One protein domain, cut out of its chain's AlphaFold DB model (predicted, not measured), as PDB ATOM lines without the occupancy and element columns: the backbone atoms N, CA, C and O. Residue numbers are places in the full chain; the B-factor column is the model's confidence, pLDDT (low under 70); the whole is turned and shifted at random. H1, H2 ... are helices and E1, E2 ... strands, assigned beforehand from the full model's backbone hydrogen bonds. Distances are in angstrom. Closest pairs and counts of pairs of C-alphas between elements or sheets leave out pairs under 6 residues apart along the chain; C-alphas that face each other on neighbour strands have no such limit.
ATOM      1  N   GLY A 167      92.534 143.465 122.096       72.56
ATOM      2  CA  GLY A 167      93.048 144.625 122.808       72.56
ATOM      3  C   GLY A 167      91.912 145.578 123.170       72.56
ATOM      4  O   GLY A 167      91.231 146.079 122.281       72.56
ATOM      5  N   ALA A 168      91.712 145.852 124.457       76.69
ATOM      6  CA  ALA A 168      90.727 146.816 124.946       76.69
ATOM      7  C   ALA A 168      91.433 148.091 125.423       76.69
ATOM      8  O   ALA A 168      92.222 148.045 126.366       76.69
ATOM      9  N   LEU A 169      91.146 149.220 124.779       78.94
ATOM     10  CA  LEU A 169      91.664 150.552 125.084       78.94
ATOM     11  C   LEU A 169      90.615 151.339 125.874       78.94
ATOM     12  O   LEU A 169      89.467 151.432 125.444       78.94
ATOM     13  N   ARG A 170      91.009 151.959 126.989       81.31
ATOM     14  CA  ARG A 170      90.141 152.834 127.789       81.31
ATOM     15  C   ARG A 170      90.822 154.173 128.041       81.31
ATOM     16  O   ARG A 170      91.793 154.243 128.791       81.31
ATOM     17  N   PHE A 171      90.282 155.226 127.442       81.62
ATOM     18  CA  PHE A 171      90.672 156.613 127.676       81.62
ATOM     19  C   PHE A 171      89.786 157.200 128.775       81.62
ATOM     20  O   PHE A 171      88.569 157.022 128.731       81.62
ATOM     21  N   GLN A 172      90.367 157.902 129.746       82.19
ATOM     22  CA  GLN A 172      89.623 158.581 130.812       82.19
ATOM     23  C   GLN A 172      90.132 160.015 130.973       82.19
ATOM     24  O   GLN A 172      91.338 160.238 131.035       82.19
ATOM     25  N   GLN A 173      89.233 160.994 131.052       79.62
ATOM     26  CA  GLN A 173      89.583 162.410 131.192       79.62
ATOM     27  C   GLN A 173      88.804 163.024 132.368       79.62
ATOM     28  O   GLN A 173      87.567 162.966 132.371       79.62
ATOM     29  N   GLN A 243      84.945 156.736 107.087       58.50
ATOM     30  CA  GLN A 243      86.396 156.738 107.066       58.50
ATOM     31  C   GLN A 243      86.863 158.175 107.273       58.50
ATOM     32  O   GLN A 243      86.725 159.012 106.382       58.50
ATOM     33  N   LEU A 244      87.349 158.475 108.481       72.19
ATOM     34  CA  LEU A 244      87.851 159.802 108.805       72.19
ATOM     35  C   LEU A 244      89.033 160.093 107.883       72.19
ATOM     36  O   LEU A 244      90.027 159.363 107.918       72.19
ATOM     37  N   ASP A 245      88.920 161.156 107.085       75.62
ATOM     38  CA  ASP A 245      89.996 161.641 106.221       75.62
ATOM     39  C   ASP A 245      91.077 162.317 107.076       75.62
ATOM     40  O   ASP A 245      91.153 163.533 107.245       75.62
ATOM     41  N   VAL A 246      91.847 161.460 107.737       81.25
ATOM     42  CA  VAL A 246      92.931 161.777 108.652       81.25
ATOM     43  C   VAL A 246      94.188 161.178 108.052       81.25
ATOM     44  O   VAL A 246      94.312 159.958 107.956       81.25
ATOM     45  N   THR A 247      95.133 162.041 107.687       85.69
ATOM     46  CA  THR A 247      96.465 161.647 107.220       85.69
ATOM     47  C   THR A 247      97.457 161.782 108.380       85.69
ATOM     48  O   THR A 247      97.828 162.903 108.728       85.69
ATOM     49  N   PRO A 248      97.906 160.688 109.026       85.56
ATOM     50  CA  PRO A 248      98.922 160.770 110.071       85.56
ATOM     51  C   PRO A 248     100.259 161.241 109.501       85.56
ATOM     52  O   PRO A 248     100.754 160.667 108.532       85.56
ATOM     53  N   GLN A 249     100.908 162.208 110.151       86.31
ATOM     54  CA  GLN A 249     102.293 162.541 109.820       86.31
ATOM     55  C   GLN A 249     103.189 161.297 110.040       86.31
ATOM     56  O   GLN A 249     103.071 160.656 111.093       86.31
ATOM     57  N   PRO A 250     104.086 160.916 109.111       86.56
ATOM     58  CA  PRO A 250     104.957 159.752 109.293       86.56
ATOM     59  C   PRO A 250     105.905 159.943 110.486       86.56
ATOM     60  O   PRO A 250     106.505 161.006 110.650       86.56
ATOM     61  N   HIS A 251     106.060 158.916 111.331       87.62
ATOM     62  CA  HIS A 251     106.938 158.985 112.503       87.62
ATOM     63  C   HIS A 251     108.329 158.395 112.187       87.62
ATOM     64  O   HIS A 251     108.432 157.184 111.998       87.62
ATOM     65  N   PRO A 252     109.429 159.178 112.213       89.25
ATOM     66  CA  PRO A 252     110.732 158.738 111.697       89.25
ATOM     67  C   PRO A 252     111.296 157.428 112.265       89.25
ATOM     68  O   PRO A 252     111.985 156.713 111.549       89.25
ATOM     69  N   PHE A 253     111.020 157.091 113.532       90.38
ATOM     70  CA  PHE A 253     111.502 155.849 114.167       90.38
ATOM     71  C   PHE A 253     110.537 154.652 114.068       90.38
ATOM     72  O   PHE A 253     110.790 153.627 114.699       90.38
ATOM     73  N   PHE A 254     109.440 154.760 113.316       90.38
ATOM     74  CA  PHE A 254     108.459 153.686 113.156       90.38
ATOM     75  C   PHE A 254     108.073 153.519 111.681       90.38
ATOM     76  O   PHE A 254     107.310 154.319 111.146       90.38
ATOM     77  N   ASP A 255     108.552 152.449 111.038       89.69
ATOM     78  CA  ASP A 255     107.975 152.031 109.755       89.69
ATOM     79  C   ASP A 255     106.605 151.406 110.040       89.69
ATOM     80  O   ASP A 255     106.533 150.335 110.646       89.69
ATOM     81  N   HIS A 256     105.521 152.054 109.620       89.38
ATOM     82  CA  HIS A 256     104.189 151.453 109.667       89.38
ATOM     83  C   HIS A 256     104.124 150.265 108.693       89.38
ATOM     84  O   HIS A 256     104.488 150.405 107.527       89.38
ATOM     85  N   LEU A 257     103.685 149.100 109.179       89.94
ATOM     86  CA  LEU A 257     103.577 147.867 108.392       89.94
ATOM     87  C   LEU A 257     102.137 147.633 107.928       89.94
ATOM     88  O   LEU A 257     101.890 147.377 106.756       89.94
ATOM     89  N   GLU A 258     101.187 147.737 108.858       89.88
ATOM     90  CA  GLU A 258      99.767 147.468 108.623       89.88
ATOM     91  C   GLU A 258      98.892 148.197 109.653       89.88
ATOM     92  O   GLU A 258      99.313 148.452 110.786       89.88
ATOM     93  N   VAL A 259      97.664 148.539 109.263       90.94
ATOM     94  CA  VAL A 259      96.681 149.208 110.124       90.94
ATOM     95  C   VAL A 259      95.756 148.155 110.733       90.94
ATOM     96  O   VAL A 259      95.071 147.435 110.017       90.94
ATOM     97  N   VAL A 260      95.735 148.084 112.065       91.00
ATOM     98  CA  VAL A 260      94.909 147.155 112.860       91.00
ATOM     99  C   VAL A 260      93.565 147.798 113.221       91.00
ATOM    100  O   VAL A 260      92.537 147.132 113.257       91.00
ATOM    101  N   MET A 261      93.565 149.110 113.466       89.94
ATOM    102  CA  MET A 261      92.377 149.937 113.678       89.94
ATOM    103  C   MET A 261      92.561 151.243 112.888       89.94
ATOM    104  O   MET A 261      93.508 151.982 113.187       89.94
ATOM    105  N   PRO A 262      91.700 151.550 111.898       91.62
ATOM    106  CA  PRO A 262      91.768 152.805 111.146       91.62
ATOM    107  C   PRO A 262      91.500 154.014 112.060       91.62
ATOM    108  O   PRO A 262      91.053 153.821 113.193       91.62
ATOM    109  N   PRO A 263      91.751 155.258 111.607       92.12
ATOM    110  CA  PRO A 263      91.422 156.466 112.363       92.12
ATOM    111  C   PRO A 263      89.961 156.458 112.839       92.12
ATOM    112  O   PRO A 263      89.026 156.645 112.066       92.12
ATOM    113  N   THR A 264      89.778 156.204 114.134       92.00
ATOM    114  CA  THR A 264      88.487 155.965 114.784       92.00
ATOM    115  C   THR A 264      88.232 157.081 115.790       92.00
ATOM    116  O   THR A 264      89.081 157.350 116.641       92.00
ATOM    117  N   ALA A 265      87.086 157.760 115.693       91.19
ATOM    118  CA  ALA A 265      86.739 158.863 116.590       91.19
ATOM    119  C   ALA A 265      86.623 158.396 118.052       91.19
ATOM    120  O   ALA A 265      86.013 157.367 118.341       91.19
ATOM    121  N   LEU A 266      87.150 159.188 118.990       89.94
ATOM    122  CA  LEU A 266      86.893 158.986 120.413       89.94
ATOM    123  C   LEU A 266      85.493 159.508 120.757       89.94
ATOM    124  O   LEU A 266      85.267 160.715 120.844       89.94
ATOM    125  N   VAL A 267      84.555 158.587 120.971       87.81
ATOM    126  CA  VAL A 267      83.187 158.893 121.412       87.81
ATOM    127  C   VAL A 267      83.149 158.920 122.951       87.81
ATOM    128  O   VAL A 267      83.300 157.866 123.573       87.81
ATOM    129  N   PRO A 268      82.979 160.089 123.605       85.56
ATOM    130  CA  PRO A 268      82.928 160.163 125.063       85.56
ATOM    131  C   PRO A 268      81.598 159.634 125.613       85.56
ATOM    132  O   PRO A 268      80.564 160.295 125.526       85.56
ATOM    133  N   SER A 269      81.652 158.486 126.283       82.88
ATOM    134  CA  SER A 269      80.630 158.081 127.245       82.88
ATOM    135  C   SER A 269      80.803 158.849 128.564       82.88
ATOM    136  O   SER A 269      81.916 159.231 128.948       82.88
ATOM    137  N   ARG A 270      79.696 159.081 129.278       70.62
ATOM    138  CA  ARG A 270      79.681 159.696 130.612       70.62
ATOM    139  C   ARG A 270      79.296 158.645 131.647       70.62
ATOM    140  O   ARG A 270      78.116 158.383 131.839       70.62
ATOM    141  N   ILE A 271      80.281 158.081 132.345       64.81
ATOM    142  CA  ILE A 271      80.014 157.189 133.491       64.81
ATOM    143  C   ILE A 271      79.543 158.006 134.708       64.81
ATOM    144  O   ILE A 271      78.698 157.552 135.467       64.81
ATOM    145  N   ASN A 272      80.075 159.220 134.893       62.38
ATOM    146  CA  ASN A 272      79.728 160.130 135.987       62.38
ATOM    147  C   ASN A 272      79.863 161.595 135.538       62.38
ATOM    148  O   ASN A 272      80.730 161.909 134.725       62.38
ATOM    149  N   ASN A 273      79.124 162.522 136.162       64.69
ATOM    150  CA  ASN A 273      79.158 163.981 135.896       64.69
ATOM    151  C   ASN A 273      80.506 164.697 136.194       64.69
ATOM    152  O   ASN A 273      80.549 165.918 136.316       64.69
ATOM    153  N   ARG A 274      81.609 163.956 136.364       68.88
ATOM    154  CA  ARG A 274      82.959 164.480 136.649       68.88
ATOM    155  C   ARG A 274      84.056 163.861 135.769       68.88
ATOM    156  O   ARG A 274      85.208 164.282 135.869       68.88
ATOM    157  N   GLN A 275      83.740 162.861 134.940       75.25
ATOM    158  CA  GLN A 275      84.710 162.145 134.104       75.25
ATOM    159  C   GLN A 275      84.086 161.712 132.774       75.25
ATOM    160  O   GLN A 275      82.998 161.137 132.748       75.25
ATOM    161  N   GLN A 276      84.813 161.938 131.681       82.12
ATOM    162  CA  GLN A 276      84.503 161.361 130.373       82.12
ATOM    163  C   GLN A 276      85.359 160.119 130.140       82.12
ATOM    164  O   GLN A 276      86.533 160.094 130.518       82.12
ATOM    165  N   THR A 277      84.791 159.109 129.485       85.12
ATOM    166  CA  THR A 277      85.502 157.877 129.133       85.12
ATOM    167  C   THR A 277      85.171 157.435 127.717       85.12
ATOM    168  O   THR A 277      83.997 157.371 127.363       85.12
ATOM    169  N   ALA A 278      86.181 157.078 126.929       87.88
ATOM    170  CA  ALA A 278      86.000 156.437 125.628       87.88
ATOM    171  C   ALA A 278      86.650 155.051 125.660       87.88
ATOM    172  O   ALA A 278      87.787 154.906 126.115       87.88
ATOM    173  N   GLU A 279      85.926 154.039 125.193       88.31
ATOM    174  CA  GLU A 279      86.373 152.647 125.159       88.31
ATOM    175  C   GLU A 279      86.351 152.146 123.715       88.31
ATOM    176  O   GLU A 279      85.374 152.353 122.999       88.31
ATOM    177  N   LEU A 280      87.452 151.532 123.285       89.19
ATOM    178  CA  LEU A 280      87.644 150.996 121.939       89.19
ATOM    179  C   LEU A 280      88.249 149.597 122.038       89.19
ATOM    180  O   LEU A 280      89.128 149.357 122.866       89.19
ATOM    181  N   THR A 281      87.835 148.684 121.166       87.81
ATOM    182  CA  THR A 281      88.408 147.337 121.069       87.81
ATOM    183  C   THR A 281      89.014 147.101 119.691       87.81
ATOM    184  O   THR A 281      88.510 147.576 118.679       87.81
ATOM    185  N   PHE A 282      90.120 146.361 119.655       87.88
ATOM    186  CA  PHE A 282      90.732 145.831 118.439       87.88
ATOM    187  C   PHE A 282      91.072 144.354 118.636       87.88
ATOM    188  O   PHE A 282      91.082 143.849 119.758       87.88
ATOM    189  N   SER A 283      91.382 143.652 117.555       85.50
ATOM    190  CA  SER A 283      91.840 142.264 117.570       85.50
ATOM    191  C   SER A 283      93.062 142.127 116.665       85.50
ATOM    192  O   SER A 283      93.204 142.873 115.699       85.50
ATOM    193  N   LEU A 284      93.978 141.215 117.000       85.00
ATOM    194  CA  LEU A 284      95.144 140.916 116.162       85.00
ATOM    195  C   LEU A 284      94.931 139.597 115.425       85.00
ATOM    196  O   LEU A 284      94.643 138.579 116.051       85.00
ATOM    197  N   SER A 285      95.129 139.584 114.108       87.62
ATOM    198  CA  SER A 285      95.160 138.334 113.348       87.62
ATOM    199  C   SER A 285      96.244 137.398 113.900       87.62
ATOM    200  O   SER A 285      97.224 137.834 114.514       87.62
ATOM    201  N   ARG A 286      96.106 136.089 113.665       86.75
ATOM    202  CA  ARG A 286      97.124 135.116 114.087       86.75
ATOM    203  C   ARG A 286      98.515 135.487 113.550       86.75
ATOM    204  O   ARG A 286      99.478 135.482 114.310       86.75
ATOM    205  N   GLN A 287      98.592 135.894 112.283       89.25
ATOM    206  CA  GLN A 287      99.823 136.328 111.619       89.25
ATOM    207  C   GLN A 287     100.395 137.622 112.225       89.25
ATOM    208  O   GLN A 287     101.607 137.722 112.418       89.25
ATOM    209  N   GLN A 288      99.546 138.589 112.592       88.12
ATOM    210  CA  GLN A 288      99.950 139.813 113.300       88.12
ATOM    211  C   GLN A 288     100.552 139.485 114.676       88.12
ATOM    212  O   GLN A 288     101.634 139.964 115.028       88.12
ATOM    213  N   ALA A 289      99.881 138.620 115.443       85.19
ATOM    214  CA  ALA A 289     100.343 138.179 116.754       85.19
ATOM    215  C   ALA A 289     101.655 137.374 116.670       85.19
ATOM    216  O   ALA A 289     102.572 137.626 117.451       85.19
ATOM    217  N   GLU A 290     101.782 136.461 115.702       85.44
ATOM    218  CA  GLU A 290     103.019 135.716 115.420       85.44
ATOM    219  C   GLU A 290     104.158 136.663 114.998       85.44
ATOM    220  O   GLU A 290     105.267 136.552 115.519       85.44
ATOM    221  N   THR A 291     103.885 137.667 114.159       83.62
ATOM    222  CA  THR A 291     104.880 138.668 113.725       83.62
ATOM    223  C   THR A 291     105.439 139.467 114.907       83.62
ATOM    224  O   THR A 291     106.661 139.585 115.042       83.62
ATOM    225  N   VAL A 292     104.583 139.957 115.811       83.94
ATOM    226  CA  VAL A 292     105.020 140.616 117.059       83.94
ATOM    227  C   VAL A 292     105.758 139.631 117.977       83.94
ATOM    228  O   VAL A 292     106.769 139.982 118.586       83.94
ATOM    229  N   ALA A 293     105.290 138.385 118.079       82.00
ATOM    230  CA  ALA A 293     105.858 137.381 118.975       82.00
ATOM    231  C   ALA A 293     107.250 136.880 118.556       82.00
ATOM    232  O   ALA A 293     108.050 136.547 119.439       82.00
ATOM    233  N   LEU A 294     107.529 136.823 117.250       83.25
ATOM    234  CA  LEU A 294     108.792 136.357 116.671       83.25
ATOM    235  C   LEU A 294     109.845 137.470 116.574       83.25
ATOM    236  O   LEU A 294     111.025 137.204 116.783       83.25
ATOM    237  N   ASN A 295     109.446 138.730 116.362       80.00
ATOM    238  CA  ASN A 295     110.361 139.881 116.302       80.00
ATOM    239  C   ASN A 295     110.858 140.346 117.693       80.00
ATOM    240  O   ASN A 295     111.028 141.541 117.939       80.00
ATOM    241  N   ARG A 296     111.098 139.423 118.629       76.31
ATOM    242  CA  ARG A 296     111.641 139.704 119.968       76.31
ATOM    243  C   ARG A 296     113.165 139.620 119.962       76.31
ATOM    244  O   ARG A 296     113.715 138.578 119.619       76.31
ATOM    245  N   TYR A 297     113.846 140.655 120.448       65.94
ATOM    246  CA  TYR A 297     115.291 140.617 120.693       65.94
ATOM    247  C   TYR A 297     115.636 140.955 122.148       65.94
ATOM    248  O   TYR A 297     114.950 141.715 122.833       65.94
ATOM    249  N   ARG A 298     116.727 140.364 122.644       57.09
ATOM    250  CA  ARG A 298     117.323 140.703 123.943       57.09
ATOM    251  C   ARG A 298     118.505 141.630 123.692       57.09
ATOM    252  O   ARG A 298     119.396 141.268 122.930       57.09
ATOM    253  N   LEU A 299     118.531 142.795 124.335       49.69
ATOM    254  CA  LEU A 299     119.698 143.679 124.287       49.69
ATOM    255  C   LEU A 299     120.847 143.090 125.127       49.69
ATOM    256  O   LEU A 299     120.652 142.858 126.324       49.69
ATOM    257  N   PRO A 300     122.049 142.874 124.560       42.44
ATOM    258  CA  PRO A 300     123.225 142.519 125.347       42.44
ATOM    259  C   PRO A 300     123.642 143.668 126.279       42.44
ATOM    260  O   PRO A 300     123.530 144.841 125.926       42.44
ATOM    261  N   GLY A 301     124.175 143.338 127.458       50.03
ATOM    262  CA  GLY A 301     124.898 144.297 128.307       50.03
ATOM    263  C   GLY A 301     124.070 145.182 129.251       50.03
ATOM    264  O   GLY A 301     124.664 145.974 129.977       50.03
ATOM    265  N   VAL A 302     122.739 145.047 129.314       47.16
ATOM    266  CA  VAL A 302     121.912 145.733 130.330       47.16
ATOM    267  C   VAL A 302     121.399 144.729 131.361       47.16
ATOM    268  O   VAL A 302     120.709 143.766 131.024       47.16
ATOM    269  N   GLY A 303     121.723 144.959 132.635       46.22
ATOM    270  CA  GLY A 303     121.270 144.115 133.740       46.22
ATOM    271  C   GLY A 303     119.740 144.054 133.846       46.22
ATOM    272  O   GLY A 303     119.066 145.077 133.751       46.22
ATOM    273  N   ARG A 304     119.217 142.846 134.105       49.53
ATOM    274  CA  ARG A 304     117.784 142.505 134.249       49.53
ATOM    275  C   ARG A 304     116.957 142.569 132.948       49.53
ATOM    276  O   ARG A 304     116.144 143.465 132.761       49.53
ATOM    277  N   GLN A 305     117.128 141.536 132.109       50.47
ATOM    278  CA  GLN A 305     116.157 140.985 131.135       50.47
ATOM    279  C   GLN A 305     115.075 141.963 130.612       50.47
ATOM    280  O   GLN A 305     113.886 141.790 130.883       50.47
ATOM    281  N   ARG A 306     115.470 142.963 129.815       53.56
ATOM    282  CA  ARG A 306     114.537 143.695 128.943       53.56
ATOM    283  C   ARG A 306     114.507 143.027 127.569       53.56
ATOM    284  O   ARG A 306     115.475 143.110 126.815       53.56
ATOM    285  N   THR A 307     113.390 142.377 127.256       57.97
ATOM    286  CA  THR A 307     113.048 141.987 125.883       57.97
ATOM    287  C   THR A 307     112.492 143.215 125.176       57.97
ATOM    288  O   THR A 307     111.460 143.738 125.598       57.97
ATOM    289  N   ASP A 308     113.156 143.664 124.117       66.88
ATOM    290  CA  ASP A 308     112.604 144.661 123.206       66.88
ATOM    291  C   ASP A 308     111.928 143.951 122.024       66.88
ATOM    292  O   ASP A 308     112.326 142.866 121.590       66.88
ATOM    293  N   TYR A 309     110.873 144.575 121.511       71.25
ATOM    294  CA  TYR A 309     110.110 144.096 120.364       71.25
ATOM    295  C   TYR A 309     110.486 144.941 119.143       71.25
ATOM    296  O   TYR A 309     110.374 146.167 119.175       71.25
ATOM    297  N   GLY A 310     110.955 144.300 118.073       76.94
ATOM    298  CA  GLY A 310     111.282 144.942 116.798       76.94
ATOM    299  C   GLY A 310     110.044 145.344 116.003       76.94
ATOM    300  O   GLY A 310     110.058 146.393 115.370       76.94
ATOM    301  N   VAL A 311     108.962 144.567 116.102       84.81
ATOM    302  CA  VAL A 311     107.622 144.939 115.626       84.81
ATOM    303  C   VAL A 311     106.719 145.125 116.839       84.81
ATOM    304  O   VAL A 311     106.670 144.261 117.712       84.81
ATOM    305  N   GLN A 312     106.044 146.268 116.909       85.94
ATOM    306  CA  GLN A 312     105.255 146.714 118.055       85.94
ATOM    307  C   GLN A 312     103.831 147.053 117.615       85.94
ATOM    308  O   GLN A 312     103.620 147.548 116.508       85.94
ATOM    309  N   VAL A 313     102.864 146.834 118.507       86.94
ATOM    310  CA  VAL A 313     101.546 147.472 118.405       86.94
ATOM    311  C   VAL A 313     101.743 148.947 118.753       86.94
ATOM    312  O   VAL A 313     102.194 149.257 119.854       86.94
ATOM    313  N   LEU A 314     101.454 149.835 117.805       88.62
ATOM    314  CA  LEU A 314     101.669 151.273 117.905       88.62
ATOM    315  C   LEU A 314     100.320 151.999 117.898       88.62
ATOM    316  O   LEU A 314      99.631 152.038 116.873       88.62
ATOM    317  N   LEU A 315      99.969 152.593 119.040       89.81
ATOM    318  CA  LEU A 315      98.800 153.463 119.192       89.81
ATOM    319  C   LEU A 315      99.198 154.920 118.948       89.81
ATOM    320  O   LEU A 315     100.123 155.427 119.585       89.81
ATOM    321  N   ARG A 316      98.460 155.601 118.069       89.69
ATOM    322  CA  ARG A 316      98.627 157.031 117.762       89.69
ATOM    323  C   ARG A 316      97.300 157.772 117.917       89.69
ATOM    324  O   ARG A 316      96.241 157.173 117.736       89.69
ATOM    325  N   CYS A 317      97.353 159.051 118.282       90.31
ATOM    326  CA  CYS A 317      96.172 159.866 118.577       90.31
ATOM    327  C   CYS A 317      96.313 161.273 117.991       90.31
ATOM    328  O   CYS A 317      97.351 161.917 118.165       90.31
ATOM    329  N   PHE A 318      95.262 161.745 117.320       89.06
ATOM    330  CA  PHE A 318      95.252 163.001 116.570       89.06
ATOM    331  C   PHE A 318      94.012 163.828 116.916       89.06
ATOM    332  O   PHE A 318      92.917 163.282 117.068       89.06
ATOM    333  N   LYS A 319      94.163 165.155 116.974       89.31
ATOM    334  CA  LYS A 319      93.038 166.099 116.974       89.31
ATOM    335  C   LYS A 319      92.499 166.193 115.545       89.31
ATOM    336  O   LYS A 319      93.257 166.563 114.657       89.31
ATOM    337  N   ILE A 320      91.233 165.844 115.326       89.00
ATOM    338  CA  ILE A 320      90.618 165.780 113.991       89.00
ATOM    339  C   ILE A 320      90.655 167.172 113.339       89.00
ATOM    340  O   ILE A 320      90.268 168.169 113.954       89.00
ATOM    341  N   GLY A 321      91.126 167.228 112.096       86.31
ATOM    342  CA  GLY A 321      91.297 168.440 111.300       86.31
ATOM    343  C   GLY A 321      91.915 168.116 109.932       86.31
ATOM    344  O   GLY A 321      92.258 166.960 109.690       86.31
ATOM    345  N   PRO A 322      92.048 169.104 109.031       84.81
ATOM    346  CA  PRO A 322      92.587 168.894 107.688       84.81
ATOM    347  C   PRO A 322      94.125 168.783 107.664       84.81
ATOM    348  O   PRO A 322      94.813 169.503 108.388       84.81
ATOM    349  N   GLY A 323      94.660 167.963 106.751       85.12
ATOM    350  CA  GLY A 323      96.095 167.880 106.424       85.12
ATOM    351  C   GLY A 323      96.878 166.764 107.135       85.12
ATOM    352  O   GLY A 323      96.295 165.848 107.709       85.12
ATOM    353  N   GLU A 324      98.219 166.831 107.081       85.94
ATOM    354  CA  GLU A 324      99.098 165.937 107.859       85.94
ATOM    355  C   GLU A 324      98.963 166.243 109.362       85.94
ATOM    356  O   GLU A 324      99.342 167.324 109.820       85.94
ATOM    357  N   LEU A 325      98.458 165.287 110.146       87.12
ATOM    358  CA  LEU A 325      98.214 165.469 111.577       87.12
ATOM    359  C   LEU A 325      99.364 164.912 112.441       87.12
ATOM    360  O   LEU A 325      99.698 163.727 112.324       87.12
ATOM    361  N   PRO A 326      99.959 165.719 113.341       86.06
ATOM    362  CA  PRO A 326     100.943 165.250 114.313       86.06
ATOM    363  C   PRO A 326     100.273 164.555 115.510       86.06
ATOM    364  O   PRO A 326      99.119 164.830 115.845       86.06
ATOM    365  N   ASP A 327     101.024 163.704 116.215       87.12
ATOM    366  CA  ASP A 327     100.552 163.057 117.446       87.12
ATOM    367  C   ASP A 327     100.279 164.093 118.553       87.12
ATOM    368  O   ASP A 327     101.192 164.770 119.037       87.12
ATOM    369  N   CYS A 328      99.021 164.209 118.981       86.50
ATOM    370  CA  CYS A 328      98.592 165.140 120.023       86.50
ATOM    371  C   CYS A 328      97.361 164.557 120.738       86.50
ATOM    372  O   CYS A 328      96.257 164.523 120.194       86.50
ATOM    373  N   PHE A 329      97.583 164.049 121.954       86.31
ATOM    374  CA  PHE A 329      96.560 163.435 122.809       86.31
ATOM    375  C   PHE A 329      95.677 164.501 123.491       86.31
ATOM    376  O   PHE A 329      96.170 165.600 123.764       86.31
ATOM    377  N   PRO A 330      94.415 164.180 123.853       84.50
ATOM    378  CA  PRO A 330      93.573 165.069 124.649       84.50
ATOM    379  C   PRO A 330      94.250 165.488 125.972       84.50
ATOM    380  O   PRO A 330      94.846 164.649 126.657       84.50
ATOM    381  N   PRO A 331      94.161 166.768 126.380       80.00
ATOM    382  CA  PRO A 331      94.838 167.255 127.577       80.00
ATOM    383  C   PRO A 331      94.275 166.596 128.843       80.00
ATOM    384  O   PRO A 331      93.063 166.566 129.062       80.00
ATOM    385  N   GLY A 332      95.165 166.072 129.690       76.62
ATOM    386  CA  GLY A 332      94.796 165.425 130.955       76.62
ATOM    387  C   GLY A 332      94.193 164.020 130.824       76.62
ATOM    388  O   GLY A 332      93.678 163.504 131.814       76.62
ATOM    389  N   VAL A 333      94.242 163.393 129.641       80.88
ATOM    390  CA  VAL A 333      93.761 162.017 129.455       80.88
ATOM    391  C   VAL A 333      94.702 160.986 130.095       80.88
ATOM    392  O   VAL A 333      95.927 161.106 130.023       80.88
ATOM    393  N   SER A 334      94.131 159.941 130.688       81.62
ATOM    394  CA  SER A 334      94.822 158.703 131.055       81.62
ATOM    395  C   SER A 334      94.379 157.557 130.141       81.62
ATOM    396  O   SER A 334      93.267 157.558 129.612       81.62
ATOM    397  N   LEU A 335      95.267 156.581 129.939       83.62
ATOM    398  CA  LEU A 335      95.036 155.413 129.092       83.62
ATOM    399  C   LEU A 335      95.216 154.133 129.918       83.62
ATOM    400  O   LEU A 335      96.214 153.965 130.616       83.62
ATOM    401  N   ALA A 336      94.270 153.209 129.811       80.94
ATOM    402  CA  ALA A 336      94.407 151.830 130.266       80.94
ATOM    403  C   ALA A 336      94.266 150.877 129.074       80.94
ATOM    404  O   ALA A 336      93.540 151.172 128.122       80.94
ATOM    405  N   VAL A 337      94.966 149.742 129.122       81.38
ATOM    406  CA  VAL A 337      94.932 148.717 128.074       81.38
ATOM    407  C   VAL A 337      94.791 147.334 128.703       81.38
ATOM    408  O   VAL A 337      95.569 146.960 129.577       81.38
ATOM    409  N   ASN A 338      93.794 146.569 128.256       78.75
ATOM    410  CA  ASN A 338      93.453 145.235 128.768       78.75
ATOM    411  C   ASN A 338      93.258 145.236 130.297       78.75
ATOM    412  O   ASN A 338      93.887 144.458 131.011       78.75
ATOM    413  N   ALA A 339      92.442 146.178 130.786       66.62
ATOM    414  CA  ALA A 339      92.205 146.513 132.201       66.62
ATOM    415  C   ALA A 339      93.435 146.965 133.022       66.62
ATOM    416  O   ALA A 339      93.265 147.605 134.059       66.62
ATOM    417  N   ASN A 340      94.664 146.735 132.553       67.38
ATOM    418  CA  ASN A 340      95.871 147.271 133.169       67.38
ATOM    419  C   ASN A 340      95.980 148.775 132.893       67.38
ATOM    420  O   ASN A 340      95.969 149.221 131.743       67.38
ATOM    421  N   GLN A 341      96.111 149.576 133.948       56.72
ATOM    422  CA  GLN A 341      96.350 151.010 133.812       56.72
ATOM    423  C   GLN A 341      97.756 151.234 133.236       56.72
ATOM    424  O   GLN A 341      98.745 150.799 133.828       56.72
ATOM    425  N   VAL A 342      97.862 151.888 132.075       56.62
ATOM    426  CA  VAL A 342      99.172 152.216 131.502       56.62
ATOM    427  C   VAL A 342      99.747 153.391 132.288       56.62
ATOM    428  O   VAL A 342      99.044 154.347 132.620       56.62
ATOM    429  N   THR A 343     101.037 153.301 132.615       48.91
ATOM    430  CA  THR A 343     101.795 154.370 133.276       48.91
ATOM    431  C   THR A 343     101.590 155.713 132.582       48.91
ATOM    432  O   THR A 343     101.515 155.745 131.354       48.91
ATOM    433  N   SER A 344     101.565 156.800 133.363       48.22
ATOM    434  CA  SER A 344     101.355 158.179 132.897       48.22
ATOM    435  C   SER A 344     101.951 158.459 131.512       48.22
ATOM    436  O   SER A 344     103.138 158.201 131.269       48.22
ATOM    437  N   LEU A 345     101.108 158.999 130.621       56.09
ATOM    438  CA  LEU A 345     101.514 159.387 129.272       56.09
ATOM    439  C   LEU A 345     102.746 160.309 129.328       56.09
ATOM    440  O   LEU A 345     102.891 161.080 130.285       56.09
ATOM    441  N   PRO A 346     103.634 160.262 128.316       55.00
ATOM    442  CA  PRO A 346     104.769 161.172 128.244       55.00
ATOM    443  C   PRO A 346     104.324 162.638 128.357       55.00
ATOM    444  O   PRO A 346     103.256 162.983 127.845       55.00
ATOM    445  N   PRO A 347     105.139 163.527 128.962       53.22
ATOM    446  CA  PRO A 347     104.855 164.957 128.962       53.22
ATOM    447  C   PRO A 347     104.580 165.447 127.531       53.22
ATOM    448  O   PRO A 347     105.340 165.077 126.626       53.22
ATOM    449  N   ALA A 365      85.805 164.038 122.513       82.31
ATOM    450  CA  ALA A 365      85.210 164.402 121.229       82.31
ATOM    451  C   ALA A 365      86.104 165.371 120.430       82.31
ATOM    452  O   ALA A 365      86.626 166.346 120.967       82.31
ATOM    453  N   GLY A 366      86.240 165.120 119.124       86.19
ATOM    454  CA  GLY A 366      87.147 165.872 118.248       86.19
ATOM    455  C   GLY A 366      88.575 165.312 118.194       86.19
ATOM    456  O   GLY A 366      89.415 165.874 117.497       86.19
ATOM    457  N   TYR A 367      88.850 164.194 118.870       90.38
ATOM    458  CA  TYR A 367      90.064 163.398 118.681       90.38
ATOM    459  C   TYR A 367      89.736 162.043 118.049       90.38
ATOM    460  O   TYR A 367      88.625 161.524 118.174       90.38
ATOM    461  N   CYS A 368      90.724 161.450 117.386       91.69
ATOM    462  CA  CYS A 368      90.670 160.090 116.868       91.69
ATOM    463  C   CYS A 368      91.932 159.306 117.244       91.69
ATOM    464  O   CYS A 368      92.961 159.881 117.614       91.69
ATOM    465  N   VAL A 369      91.837 157.982 117.169       91.62
ATOM    466  CA  VAL A 369      92.913 157.037 117.478       91.62
ATOM    467  C   VAL A 369      93.064 156.049 116.328       91.62
ATOM    468  O   VAL A 369      92.078 155.645 115.719       91.62
ATOM    469  N   THR A 370      94.299 155.644 116.048       91.50
ATOM    470  CA  THR A 370      94.610 154.496 115.185       91.50
ATOM    471  C   THR A 370      95.517 153.526 115.932       91.50
ATOM    472  O   THR A 370      96.329 153.929 116.772       91.50
ATOM    473  N   VAL A 371      95.386 152.241 115.609       91.19
ATOM    474  CA  VAL A 371      96.309 151.187 116.034       91.19
ATOM    475  C   VAL A 371      96.919 150.587 114.776       91.19
ATOM    476  O   VAL A 371      96.207 150.227 113.842       91.19
ATOM    477  N   SER A 372      98.239 150.467 114.743       92.06
ATOM    478  CA  SER A 372      98.983 149.858 113.636       92.06
ATOM    479  C   SER A 372     100.019 148.881 114.180       92.06
ATOM    480  O   SER A 372     100.433 149.018 115.332       92.06
ATOM    481  N   LEU A 373     100.464 147.916 113.376       91.00
ATOM    482  CA  LEU A 373     101.767 147.307 113.630       91.00
ATOM    483  C   LEU A 373     102.838 148.175 112.978       91.00
ATOM    484  O   LEU A 373     102.712 148.573 111.818       91.00
ATOM    485  N   ALA A 374     103.899 148.461 113.725       90.38
ATOM    486  CA  ALA A 374     105.024 149.240 113.237       90.38
ATOM    487  C   ALA A 374     106.356 148.620 113.657       90.38
ATOM    488  O   ALA A 374     106.508 148.111 114.772       90.38
ATOM    489  N   ARG A 375     107.349 148.688 112.769       88.88
ATOM    490  CA  ARG A 375     108.719 148.267 113.052       88.88
ATOM    491  C   ARG A 375     109.488 149.417 113.692       88.88
ATOM    492  O   ARG A 375     109.660 150.467 113.076       88.88
ATOM    493  N   ALA A 376     109.966 149.206 114.914       85.44
ATOM    494  CA  ALA A 376     110.791 150.165 115.635       85.44
ATOM    495  C   ALA A 376     112.194 150.240 115.015       85.44
ATOM    496  O   ALA A 376     112.873 149.222 114.865       85.44
ATOM    497  N   LEU A 377     112.632 151.452 114.684       88.19
ATOM    498  CA  LEU A 377     113.940 151.733 114.100       88.19
ATOM    499  C   LEU A 377     114.893 152.354 115.120       88.19
ATOM    500  O   LEU A 377     114.485 153.011 116.076       88.19
ATOM    501  N   THR A 378     116.183 152.169 114.866       90.19
ATOM    502  CA  THR A 378     117.284 152.761 115.630       90.19
ATOM    503  C   THR A 378     117.856 154.000 114.943       90.19
ATOM    504  O   THR A 378     117.780 154.150 113.719       90.19
TER     505      THR A 378
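Overview. This is residues 167 to 173, 243 to 347 and 365 to 378 of the 536 residues of the protein "SP-RING-type domain-containing protein" of Macrostomum lignano (UniProt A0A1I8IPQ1). Two antiparallel sheets, E3-E4-E1-E8 and E2-E9-E7, stand partly face to face as a loose, incomplete sandwich, and one short helix, H1, covers one end of the smaller sheet. The hairpin of E5 and E6 reaches away past H1, with residues 300 to 305 sticking out, while the hairpin of E3 and E4 makes the other end of the longest axis. The printed part has 126 residues with one named helix and nine named strands, in the order E1 E2 E3 E4 H1 E5 E6 E7 E8 E9; the class is mostly strand. The whole is compact, with a radius of gyration of the C-alphas of 15.9 A, yet elongated in outline, spanning 49 by 32 by 31 A.

Along the chain. In the largest sheet, E3 is residues 269 to 272, E4 residues 275 to 283 with 26.8 A from first to last C-alpha, E1 residues 167 to 173 with 20.0 A, and E8 residues 334 to 337. E1 begins with C-alpha 167 at (93.048, 144.625, 122.808). In the second sheet, E2 is residues 254 to 265 with 22.6 A, E9 residues 367 to 376 with 24.8 A, and E7 residues 311 to 319 with 25.7 A. E9 ends with C-alpha 376 at (110.791, 150.165, 115.635). H1 is residues 286 to 294, 12.0 A long, and begins with C-alpha 286 at (97.124, 135.116, 114.087). E5 is residues 296 to 298 and E6 residues 307 to 309.

Arrangement. In the sheet E3-E4-E1-E8, E3 and E8 are the edge strands. E4 and E1 are antiparallel, with N 169 and O 280 at 2.8 A, within hydrogen-bond range. E1 and E8 are antiparallel, with N 172 and O 334 at 2.9 A. E3 and E4 form a hairpin, with N 269 and O 277 at 2.8 A. Between the sheets, the closest C-alphas of E2 and E4 are those of Met 261 and Phe 282, 6.5 A apart; E4 and E9 are only just apart, at 8.1 A. The sheet E2-E9-E7 is strongly twisted; E2 bends by 94 degrees at residue 257 and E9 by 71 degrees at residue 373. E2 and E9 are antiparallel, with N 260 and O 371 at 2.8 A; E9 and E7 are antiparallel, with N 314 and O 372 at 2.8 A. H1 is on this sheet at a height of 9.5 A, over E7 and, only just, over E9, on which 3 of its C-alphas fall; it runs along the strands, at 10 degrees to E7 on the local plane. The closest C-alphas of H1 and E7 are those of Val 292 and Val 311, at 5.2 A. In H1 every O i to N i+4 pair is within hydrogen-bond range. The hairpin of E5 and E6 has N 297 and O 308 at 2.9 A, and E6 runs on into E7 across a break of one residue, at 60 degrees.

Size, cuts and confidence. The two C-alphas farthest apart are those of Asn 273 and Gly 301, at 50.4 A. Residues 174 to 242 are not printed, with 25.0 A between C-alphas 173 and 243; residues 348 to 364 are not printed, with 21.1 A between C-alphas 347 and 365. Of the links that are printed whole, the one from E7 to E8 is long, residues 320 to 333; in it residues 324 to 325 pair, parallel, with residues 247 to 248. The mean pLDDT of the printed part is 79.5; under 70 are residue 243 and residues 271 to 274, 297 to 308 and 339 to 347.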